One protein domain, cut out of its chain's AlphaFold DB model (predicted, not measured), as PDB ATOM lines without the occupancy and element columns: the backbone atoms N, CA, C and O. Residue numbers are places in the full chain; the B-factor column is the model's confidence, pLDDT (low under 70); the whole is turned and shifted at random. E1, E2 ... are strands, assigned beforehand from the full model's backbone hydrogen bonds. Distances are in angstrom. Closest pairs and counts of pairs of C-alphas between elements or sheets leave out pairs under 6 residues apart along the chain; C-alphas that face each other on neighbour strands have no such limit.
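This is residues 170 to 245 of the 245 residues of an uncharacterized protein of Achromobacter sp. AONIH1 (UniProt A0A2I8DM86). With little regular structure, this is one strongly twisted wall of five antiparallel strands, E4 E3 E2 E1 E5, with two long loops, residues 175 to 196 and 215 to 229, reaching beyond one end. The 76 printed residues hold E1 to E5 in chain order and no named helix: all strand, 30 residues in named elements. It is compact, radius of gyration of the C-alphas 11.8 A, spanning 35 by 25 by 20 A.

Look first at E2, residues 197 to 205, which bends by 67 degrees at residue 200. Its residues 197 to 201 pair with E1, residues 170 to 174; N 171 and O 200, 2.8 A apart, are within hydrogen-bond range. Its residues 201 to 205 pair with E3, residues 209 to 214, with N 213 and O 201 at 2.8 A. Edge strand E4, residues 230 to 235, neighbours E3, with N 210 and O 234 at 2.8 A. Edge strand E5, residues 241 to 244, neighbours E1, with N 172 and O 243 at 2.8 A. E1 to E4 form a meander, each strand the antiparallel neighbour of the one before.

Find C-alpha 170 at (33.309, -35.564, -3.300); E1 runs 13.0 A from there. E2 measures 17.2 A, E3 14.9 A, E4 16.2 A and E5 9.8 A, ending at C-alpha 244, (31.647, -40.385, 1.048).

The farthest C-alphas, Gly 185 and Asp 207, are 35.7 A apart. The printed part has no cut; links E1 to E2 and E3 to E4 are long. Residues 183 to 189 have pLDDT under 70.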
ATOM      1  N   ARG A 170      34.693 -35.215  -2.961       96.88
ATOM      2  CA  ARG A 170      33.309 -35.564  -3.300       96.88
ATOM      3  C   ARG A 170      32.601 -36.217  -2.117       96.88
ATOM      4  O   ARG A 170      33.138 -37.140  -1.505       96.88
ATOM      5  N   VAL A 171      31.400 -35.736  -1.822       96.44
ATOM      6  CA  VAL A 171      30.540 -36.217  -0.743       96.44
ATOM      7  C   VAL A 171      29.069 -36.159  -1.147       96.44
ATOM      8  O   VAL A 171      28.655 -35.378  -2.006       96.44
ATOM      9  N   ASN A 172      28.263 -36.956  -0.462       94.81
ATOM     10  CA  ASN A 172      26.824 -36.780  -0.367       94.81
ATOM     11  C   ASN A 172      26.545 -35.797   0.781       94.81
ATOM     12  O   ASN A 172      26.885 -36.101   1.928       94.81
ATOM     13  N   LEU A 173      25.978 -34.622   0.475       95.00
ATOM     14  CA  LEU A 173      25.772 -33.528   1.437       95.00
ATOM     15  C   LEU A 173      24.281 -33.243   1.662       95.00
ATOM     16  O   LEU A 173      23.568 -32.926   0.714       95.00
ATOM     17  N   GLY A 174      23.819 -33.302   2.908       92.62
ATOM     18  CA  GLY A 174      22.437 -33.020   3.304       92.62
ATOM     19  C   GLY A 174      22.358 -31.945   4.382       92.62
ATOM     20  O   GLY A 174      23.092 -31.985   5.374       92.62
ATOM     21  N   SER A 175      21.463 -30.983   4.171       93.06
ATOM     22  CA  SER A 175      21.104 -29.943   5.131       93.06
ATOM     23  C   SER A 175      19.651 -29.525   4.923       93.06
ATOM     24  O   SER A 175      19.247 -29.256   3.788       93.06
ATOM     25  N   LEU A 176      18.907 -29.335   6.017       90.25
ATOM     26  CA  LEU A 176      17.556 -28.761   5.975       90.25
ATOM     27  C   LEU A 176      17.547 -27.307   5.470       90.25
ATOM     28  O   LEU A 176      16.512 -26.808   5.039       90.25
ATOM     29  N   HIS A 177      18.702 -26.633   5.498       89.88
ATOM     30  CA  HIS A 177      18.886 -25.302   4.919       89.88
ATOM     31  C   HIS A 177      19.082 -25.335   3.392       89.88
ATOM     32  O   HIS A 177      18.882 -24.326   2.726       89.88
ATOM     33  N   LEU A 178      19.445 -26.489   2.821       86.75
ATOM     34  CA  LEU A 178      19.498 -26.687   1.367       86.75
ATOM     35  C   LEU A 178      18.170 -27.231   0.833       86.75
ATOM     36  O   LEU A 178      17.714 -26.822  -0.234       86.75
ATOM     37  N   LEU A 179      17.568 -28.166   1.571       82.88
ATOM     38  CA  LEU A 179      16.299 -28.795   1.236       82.88
ATOM     39  C   LEU A 179      15.538 -29.139   2.517       82.88
ATOM     40  O   LEU A 179      15.891 -30.056   3.246       82.88
ATOM     41  N   GLY A 180      14.487 -28.375   2.782       77.56
ATOM     42  CA  GLY A 180      13.723 -28.426   4.027       77.56
ATOM     43  C   GLY A 180      12.399 -29.170   3.906       77.56
ATOM     44  O   GLY A 180      11.576 -29.063   4.809       77.56
ATOM     45  N   SER A 181      12.164 -29.876   2.800       74.56
ATOM     46  CA  SER A 181      10.947 -30.656   2.579       74.56
ATOM     47  C   SER A 181      11.204 -31.984   1.900       74.56
ATOM     48  O   SER A 181      12.242 -32.210   1.275       74.56
ATOM     49  N   LYS A 182      10.195 -32.847   1.983       71.12
ATOM     50  CA  LYS A 182      10.146 -34.125   1.280       71.12
ATOM     51  C   LYS A 182      10.067 -33.928  -0.237       71.12
ATOM     52  O   LYS A 182       9.284 -33.122  -0.742       71.12
ATOM     53  N   MET A 183      10.798 -34.753  -0.988       61.50
ATOM     54  CA  MET A 183      10.622 -34.880  -2.440       61.50
ATOM     55  C   MET A 183       9.357 -35.674  -2.780       61.50
ATOM     56  O   MET A 183       9.238 -36.860  -2.462       61.50
ATOM     57  N   GLY A 184       8.432 -35.040  -3.508       49.06
ATOM     58  CA  GLY A 184       7.296 -35.737  -4.113       49.06
ATOM     59  C   GLY A 184       7.768 -36.870  -5.035       49.06
ATOM     60  O   GLY A 184       8.645 -36.668  -5.869       49.06
ATOM     61  N   GLY A 185       7.203 -38.071  -4.870       51.00
ATOM     62  CA  GLY A 185       7.505 -39.260  -5.683       51.00
ATOM     63  C   GLY A 185       8.592 -40.196  -5.133       51.00
ATOM     64  O   GLY A 185       8.494 -41.397  -5.355       51.00
ATOM     65  N   LEU A 186       9.563 -39.699  -4.355       49.62
ATOM     66  CA  LEU A 186      10.605 -40.525  -3.704       49.62
ATOM     67  C   LEU A 186      10.306 -40.870  -2.240       49.62
ATOM     68  O   LEU A 186      11.079 -41.564  -1.585       49.62
ATOM     69  N   GLY A 187       9.154 -40.443  -1.738       50.22
ATOM     70  CA  GLY A 187       8.563 -41.042  -0.559       50.22
ATOM     71  C   GLY A 187       7.757 -40.048   0.247       50.22
ATOM     72  O   GLY A 187       8.304 -39.192   0.930       50.22
ATOM     73  N   MET A 188       6.461 -40.322   0.351       53.72
ATOM     74  CA  MET A 188       5.728 -40.061   1.593       53.72
ATOM     75  C   MET A 188       6.480 -40.584   2.849       53.72
ATOM     76  O   MET A 188       6.221 -40.114   3.957       53.72
ATOM     77  N   TYR A 189       7.435 -41.507   2.651       59.41
ATOM     78  CA  TYR A 189       8.246 -42.203   3.649       59.41
ATOM     79  C   TYR A 189       9.671 -41.661   3.864       59.41
ATOM     80  O   TYR A 189      10.280 -42.019   4.867       59.41
ATOM     81  N   THR A 190      10.210 -40.821   2.975       71.56
ATOM     82  CA  THR A 190      11.583 -40.299   3.120       71.56
ATOM     83  C   THR A 190      11.533 -39.011   3.924       71.56
ATOM     84  O   THR A 190      10.782 -38.096   3.570       71.56
ATOM     85  N   LYS A 191      12.275 -38.936   5.030       78.25
ATOM     86  CA  LYS A 191      12.305 -37.723   5.849       78.25
ATOM     87  C   LYS A 191      13.261 -36.698   5.226       78.25
ATOM     88  O   LYS A 191      14.244 -37.113   4.611       78.25
ATOM     89  N   PRO A 192      13.019 -35.382   5.370       80.06
ATOM     90  CA  PRO A 192      13.951 -34.354   4.897       80.06
ATOM     91  C   PRO A 192      15.396 -34.565   5.387       80.06
ATOM     92  O   PRO A 192      16.350 -34.327   4.652       80.06
ATOM     93  N   GLU A 193      15.574 -35.110   6.590       83.62
ATOM     94  CA  GLU A 193      16.873 -35.418   7.200       83.62
ATOM     95  C   GLU A 193      17.610 -36.596   6.535       83.62
ATOM     96  O   GLU A 193      18.815 -36.768   6.719       83.62
ATOM     97  N   ASP A 194      16.920 -37.398   5.729       83.69
ATOM     98  CA  ASP A 194      17.534 -38.482   4.958       83.69
ATOM     99  C   ASP A 194      18.002 -38.005   3.574       83.69
ATOM    100  O   ASP A 194      18.680 -38.731   2.843       83.69
ATOM    101  N   MET A 195      17.654 -36.771   3.201       85.62
ATOM    102  CA  MET A 195      17.902 -36.221   1.876       85.62
ATOM    103  C   MET A 195      19.304 -35.632   1.733       85.62
ATOM    104  O   MET A 195      19.893 -35.106   2.677       85.62
ATOM    105  N   TYR A 196      19.856 -35.697   0.525       89.69
ATOM    106  CA  TYR A 196      21.165 -35.125   0.234       89.69
ATOM    107  C   TYR A 196      21.338 -34.813  -1.251       89.69
ATOM    108  O   TYR A 196      20.733 -35.436  -2.122       89.69
ATOM    109  N   PHE A 197      22.231 -33.870  -1.531       90.00
ATOM    110  CA  PHE A 197      22.753 -33.593  -2.858       90.00
ATOM    111  C   PHE A 197      23.992 -34.456  -3.085       90.00
ATOM    112  O   PHE A 197      25.036 -34.280  -2.441       90.00
ATOM    113  N   ALA A 198      23.854 -35.418  -3.994       91.06
ATOM    114  CA  ALA A 198      24.953 -36.275  -4.405       91.06
ATOM    115  C   ALA A 198      26.020 -35.485  -5.170       91.06
ATOM    116  O   ALA A 198      25.730 -34.460  -5.785       91.06
ATOM    117  N   ASN A 199      27.256 -35.990  -5.162       93.19
ATOM    118  CA  ASN A 199      28.390 -35.408  -5.891       93.19
ATOM    119  C   ASN A 199      28.698 -33.945  -5.498       93.19
ATOM    120  O   ASN A 199      29.229 -33.174  -6.301       93.19
ATOM    121  N   SER A 200      28.374 -33.551  -4.264       95.88
ATOM    122  CA  SER A 200      28.807 -32.270  -3.701       95.88
ATOM    123  C   SER A 200      30.314 -32.289  -3.457       95.88
ATOM    124  O   SER A 200      30.892 -33.346  -3.212       95.88
ATOM    125  N   GLN A 201      30.973 -31.135  -3.513       97.06
ATOM    126  CA  GLN A 201      32.420 -31.023  -3.319       97.06
ATOM    127  C   GLN A 201      32.744 -30.179  -2.093       97.06
ATOM    128  O   GLN A 201      32.441 -28.990  -2.080       97.06
ATOM    129  N   ILE A 202      33.411 -30.758  -1.097       97.31
ATOM    130  CA  ILE A 202      33.956 -30.003   0.037       97.31
ATOM    131  C   ILE A 202      35.203 -29.251  -0.423       97.31
ATOM    132  O   ILE A 202      36.200 -29.876  -0.791       97.31
ATOM    133  N   LEU A 203      35.122 -27.921  -0.419       97.31
ATOM    134  CA  LEU A 203      36.222 -27.019  -0.770       97.31
ATOM    135  C   LEU A 203      37.048 -26.643   0.462       97.31
ATOM    136  O   LEU A 203      38.246 -26.405   0.351       97.31
ATOM    137  N   GLU A 204      36.399 -26.580   1.623       96.81
ATOM    138  CA  GLU A 204      37.012 -26.278   2.912       96.81
ATOM    139  C   GLU A 204      36.145 -26.841   4.039       96.81
ATOM    140  O   GLU A 204      34.913 -26.818   3.964       96.81
ATOM    141  N   GLU A 205      36.791 -27.322   5.093       96.81
ATOM    142  CA  GLU A 205      36.146 -27.873   6.276       96.81
ATOM    143  C   GLU A 205      36.901 -27.406   7.523       96.81
ATOM    144  O   GLU A 205      38.120 -27.551   7.602       96.81
ATOM    145  N   THR A 206      36.170 -26.838   8.479       96.75
ATOM    146  CA  THR A 206      36.662 -26.440   9.805       96.75
ATOM    147  C   THR A 206      35.763 -27.041  10.887       96.75
ATOM    148  O   THR A 206      34.746 -27.669  10.579       96.75
ATOM    149  N   ASP A 207      36.096 -26.816  12.158       96.50
ATOM    150  CA  ASP A 207      35.256 -27.243  13.285       96.50
ATOM    151  C   ASP A 207      33.917 -26.486  13.353       96.50
ATOM    152  O   ASP A 207      32.944 -26.980  13.919       96.50
ATOM    153  N   GLU A 208      33.834 -25.302  12.740       96.81
ATOM    154  CA  GLU A 208      32.647 -24.445  12.796       96.81
ATOM    155  C   GLU A 208      31.784 -24.533  11.535       96.81
ATOM    156  O   GLU A 208      30.558 -24.403  11.600       96.81
ATOM    157  N   TYR A 209      32.400 -24.721  10.366       97.75
ATOM    158  CA  TYR A 209      31.695 -24.637   9.093       97.75
ATOM    159  C   TYR A 209      32.279 -25.538   8.004       97.75
ATOM    160  O   TYR A 209      33.391 -26.055   8.078       97.75
ATOM    161  N   VAL A 210      31.494 -25.689   6.944       97.88
ATOM    162  CA  VAL A 210      31.872 -26.338   5.694       97.88
ATOM    163  C   VAL A 210      31.583 -25.378   4.549       97.88
ATOM    164  O   VAL A 210      30.498 -24.796   4.472       97.88
ATOM    165  N   ILE A 211      32.551 -25.227   3.646       98.06
ATOM    166  CA  ILE A 211      32.334 -24.616   2.335       98.06
ATOM    167  C   ILE A 211      32.243 -25.750   1.324       98.06
ATOM    168  O   ILE A 211      33.210 -26.480   1.100       98.06
ATOM    169  N   ALA A 212      31.081 -25.889   0.699       97.44
ATOM    170  CA  ALA A 212      30.827 -26.917  -0.296       97.44
ATOM    171  C   ALA A 212      30.355 -26.301  -1.611       97.44
ATOM    172  O   ALA A 212      29.517 -25.405  -1.616       97.44
ATOM    173  N   ARG A 213      30.840 -26.811  -2.741       96.50
ATOM    174  CA  ARG A 213      30.208 -26.585  -4.041       96.50
ATOM    175  C   ARG A 213      29.169 -27.672  -4.253       96.50
ATOM    176  O   ARG A 213      29.520 -28.849  -4.340       96.50
ATOM    177  N   VAL A 214      27.904 -27.287  -4.324       94.62
ATOM    178  CA  VAL A 214      26.801 -28.233  -4.482       94.62
ATOM    179  C   VAL A 214      26.302 -28.177  -5.928       94.62
ATOM    180  O   VAL A 214      26.065 -27.081  -6.456       94.62
ATOM    181  N   PRO A 215      26.186 -29.334  -6.610       87.69
ATOM    182  CA  PRO A 215      25.615 -29.372  -7.944       87.69
ATOM    183  C   PRO A 215      24.123 -29.031  -7.877       87.69
ATOM    184  O   PRO A 215      23.405 -29.453  -6.976       87.69
ATOM    185  N   GLY A 216      23.652 -28.257  -8.847       84.00
ATOM    186  CA  GLY A 216      22.253 -27.864  -8.963       84.00
ATOM    187  C   GLY A 216      22.004 -27.156 -10.288       84.00
ATOM    188  O   GLY A 216      22.929 -26.958 -11.079       84.00
ATOM    189  N   MET A 217      20.763 -26.754 -10.524       83.94
ATOM    190  CA  MET A 217      20.385 -25.919 -11.666       83.94
ATOM    191  C   MET A 217      19.661 -24.681 -11.136       83.94
ATOM    192  O   MET A 217      18.638 -24.818 -10.464       83.94
ATOM    193  N   MET A 218      20.194 -23.483 -11.393       84.44
ATOM    194  CA  MET A 218      19.718 -22.224 -10.789       84.44
ATOM    195  C   MET A 218      18.241 -21.939 -11.060       84.44
ATOM    196  O   MET A 218      17.549 -21.401 -10.200       84.44
ATOM    197  N   GLU A 219      17.805 -22.288 -12.259       82.56
ATOM    198  CA  GLU A 219      16.480 -22.093 -12.830       82.56
ATOM    199  C   GLU A 219      15.520 -23.237 -12.498       82.56
ATOM    200  O   GLU A 219      14.323 -23.150 -12.747       82.56
ATOM    201  N   SER A 220      16.010 -24.335 -11.923       80.62
ATOM    202  CA  SER A 220      15.147 -25.458 -11.573       80.62
ATOM    203  C   SER A 220      14.253 -25.145 -10.364       80.62
ATOM    204  O   SER A 220      14.204 -24.034  -9.833       80.62
ATOM    205  N   ASN A 221      13.479 -26.133  -9.929       75.69
ATOM    206  CA  ASN A 221      12.773 -26.040  -8.658       75.69
ATOM    207  C   ASN A 221      13.722 -26.285  -7.470       75.69
ATOM    208  O   ASN A 221      14.902 -26.586  -7.644       75.69
ATOM    209  N   VAL A 222      13.201 -26.181  -6.242       73.44
ATOM    210  CA  VAL A 222      13.979 -26.473  -5.023       73.44
ATOM    211  C   VAL A 222      14.631 -27.862  -5.101       73.44
ATOM    212  O   VAL A 222      15.803 -28.011  -4.768       73.44
ATOM    213  N   PHE A 223      13.910 -28.850  -5.636       71.69
ATOM    214  CA  PHE A 223      14.380 -30.233  -5.771       71.69
ATOM    215  C   PHE A 223      15.465 -30.430  -6.838       71.69
ATOM    216  O   PHE A 223      16.314 -31.300  -6.690       71.69
ATOM    217  N   GLY A 224      15.483 -29.613  -7.890       71.81
ATOM    218  CA  GLY A 224      16.557 -29.571  -8.885       71.81
ATOM    219  C   GLY A 224      17.808 -28.832  -8.389       71.81
ATOM    220  O   GLY A 224      18.762 -28.637  -9.145       71.81
ATOM    221  N   GLY A 225      17.818 -28.421  -7.118       80.56
ATOM    222  CA  GLY A 225      18.959 -27.788  -6.475       80.56
ATOM    223  C   GLY A 225      19.076 -26.301  -6.771       80.56
ATOM    224  O   GLY A 225      20.179 -25.773  -6.730       80.56
ATOM    225  N   ALA A 226      17.980 -25.594  -7.053       84.94
ATOM    226  CA  ALA A 226      18.044 -24.161  -7.346       84.94
ATOM    227  C   ALA A 226      18.563 -23.311  -6.168       84.94
ATOM    228  O   ALA A 226      19.353 -22.385  -6.372       84.94
ATOM    229  N   ILE A 227      18.175 -23.656  -4.932       86.88
ATOM    230  CA  ILE A 227      18.718 -23.048  -3.699       86.88
ATOM    231  C   ILE A 227      20.153 -23.537  -3.450       86.88
ATOM    232  O   ILE A 227      21.036 -22.763  -3.078       86.88
ATOM    233  N   ALA A 228      20.387 -24.826  -3.694       88.75
ATOM    234  CA  ALA A 228      21.652 -25.484  -3.410       88.75
ATOM    235  C   ALA A 228      22.766 -25.139  -4.413       88.75
ATOM    236  O   ALA A 228      23.937 -25.236  -4.072       88.75
ATOM    237  N   TYR A 229      22.441 -24.686  -5.623       92.56
ATOM    238  CA  TYR A 229      23.424 -24.412  -6.664       92.56
ATOM    239  C   TYR A 229      24.524 -23.450  -6.205       92.56
ATOM    240  O   TYR A 229      24.251 -22.375  -5.666       92.56
ATOM    241  N   GLY A 230      25.769 -23.804  -6.519       94.56
ATOM    242  CA  GLY A 230      26.928 -22.939  -6.332       94.56
ATOM    243  C   GLY A 230      27.693 -23.251  -5.053       94.56
ATOM    244  O   GLY A 230      27.747 -24.397  -4.609       94.56
ATOM    245  N   VAL A 231      28.347 -22.235  -4.500       97.50
ATOM    246  CA  VAL A 231      29.186 -22.349  -3.305       97.50
ATOM    247  C   VAL A 231      28.343 -22.035  -2.076       97.50
ATOM    248  O   VAL A 231      27.804 -20.944  -1.931       97.50
ATOM    249  N   GLN A 232      28.244 -23.001  -1.179       97.56
ATOM    250  CA  GLN A 232      27.448 -22.964   0.036       97.56
ATOM    251  C   GLN A 232      28.395 -22.893   1.232       97.56
ATOM    252  O   GLN A 232      29.299 -23.720   1.346       97.56
ATOM    253  N   ARG A 233      28.185 -21.939   2.139       97.81
ATOM    254  CA  ARG A 233      28.798 -21.933   3.470       97.81
ATOM    255  C   ARG A 233      27.739 -22.321   4.493       97.81
ATOM    256  O   ARG A 233      26.793 -21.571   4.728       97.81
ATOM    257  N   LEU A 234      27.925 -23.492   5.088       97.62
ATOM    258  CA  LEU A 234      27.036 -24.087   6.082       97.62
ATOM    259  C   LEU A 234      27.785 -24.199   7.404       97.62
ATOM    260  O   LEU A 234      28.936 -24.631   7.420       97.62
ATOM    261  N   ALA A 235      27.150 -23.840   8.513       97.50
ATOM    262  CA  ALA A 235      27.678 -24.204   9.821       97.50
ATOM    263  C   ALA A 235      27.575 -25.719  10.031       97.50
ATOM    264  O   ALA A 235      26.689 -26.381   9.487       97.50
ATOM    265  N   LYS A 236      28.480 -26.285  10.830       96.38
ATOM    266  CA  LYS A 236      28.537 -27.735  11.067       96.38
ATOM    267  C   LYS A 236      27.239 -28.299  11.641       96.38
ATOM    268  O   LYS A 236      26.793 -29.356  11.206       96.38
ATOM    269  N   ASN A 237      26.593 -27.563  12.540       95.75
ATOM    270  CA  ASN A 237      25.298 -27.921  13.125       95.75
ATOM    271  C   ASN A 237      24.119 -27.877  12.127       95.75
ATOM    272  O   ASN A 237      23.047 -28.384  12.444       95.75
ATOM    273  N   GLN A 238      24.291 -27.297  10.933       95.81
ATOM    274  CA  GLN A 238      23.269 -27.264   9.880       95.81
ATOM    275  C   GLN A 238      23.323 -28.501   8.969       95.81
ATOM    276  O   GLN A 238      22.442 -28.673   8.124       95.81
ATOM    277  N   ILE A 239      24.352 -29.343   9.091       95.88
ATOM    278  CA  ILE A 239      24.604 -30.488   8.208       95.88
ATOM    279  C   ILE A 239      24.158 -31.768   8.914       95.88
ATOM    280  O   ILE A 239      24.682 -32.110   9.969       95.88
ATOM    281  N   HIS A 240      23.226 -32.504   8.308       94.00
ATOM    282  CA  HIS A 240      22.778 -33.807   8.821       94.00
ATOM    283  C   HIS A 240      23.367 -34.991   8.039       94.00
ATOM    284  O   HIS A 240      23.454 -36.095   8.571       94.00
ATOM    285  N   THR A 241      23.831 -34.769   6.803       94.06
ATOM    286  CA  THR A 241      24.490 -35.803   5.993       94.06
ATOM    287  C   THR A 241      25.781 -35.258   5.400       94.06
ATOM    288  O   THR A 241      25.771 -34.251   4.701       94.06
ATOM    289  N   MET A 242      26.896 -35.950   5.637       94.25
ATOM    290  CA  MET A 242      28.172 -35.718   4.957       94.25
ATOM    291  C   MET A 242      28.897 -37.059   4.816       94.25
ATOM    292  O   MET A 242      29.727 -37.433   5.641       94.25
ATOM    293  N   LYS A 243      28.506 -37.831   3.803       93.38
ATOM    294  CA  LYS A 243      29.006 -39.197   3.576       93.38
ATOM    295  C   LYS A 243      29.933 -39.221   2.359       93.38
ATOM    296  O   LYS A 243      29.742 -38.397   1.464       93.38
ATOM    297  N   PRO A 244      30.914 -40.138   2.288       89.75
ATOM    298  CA  PRO A 244      31.647 -40.385   1.048       89.75
ATOM    299  C   PRO A 244      30.687 -40.588  -0.136       89.75
ATOM    300  O   PRO A 244      29.579 -41.096   0.061       89.75
ATOM    301  N   TYR A 245      31.097 -40.110  -1.316       76.62
ATOM    302  CA  TYR A 245      30.334 -40.250  -2.560       76.62
ATOM    303  C   TYR A 245      30.210 -41.712  -2.983       76.62
ATOM    304  O   TYR A 245      31.264 -42.391  -3.007       76.62
TER     305      TYR A 245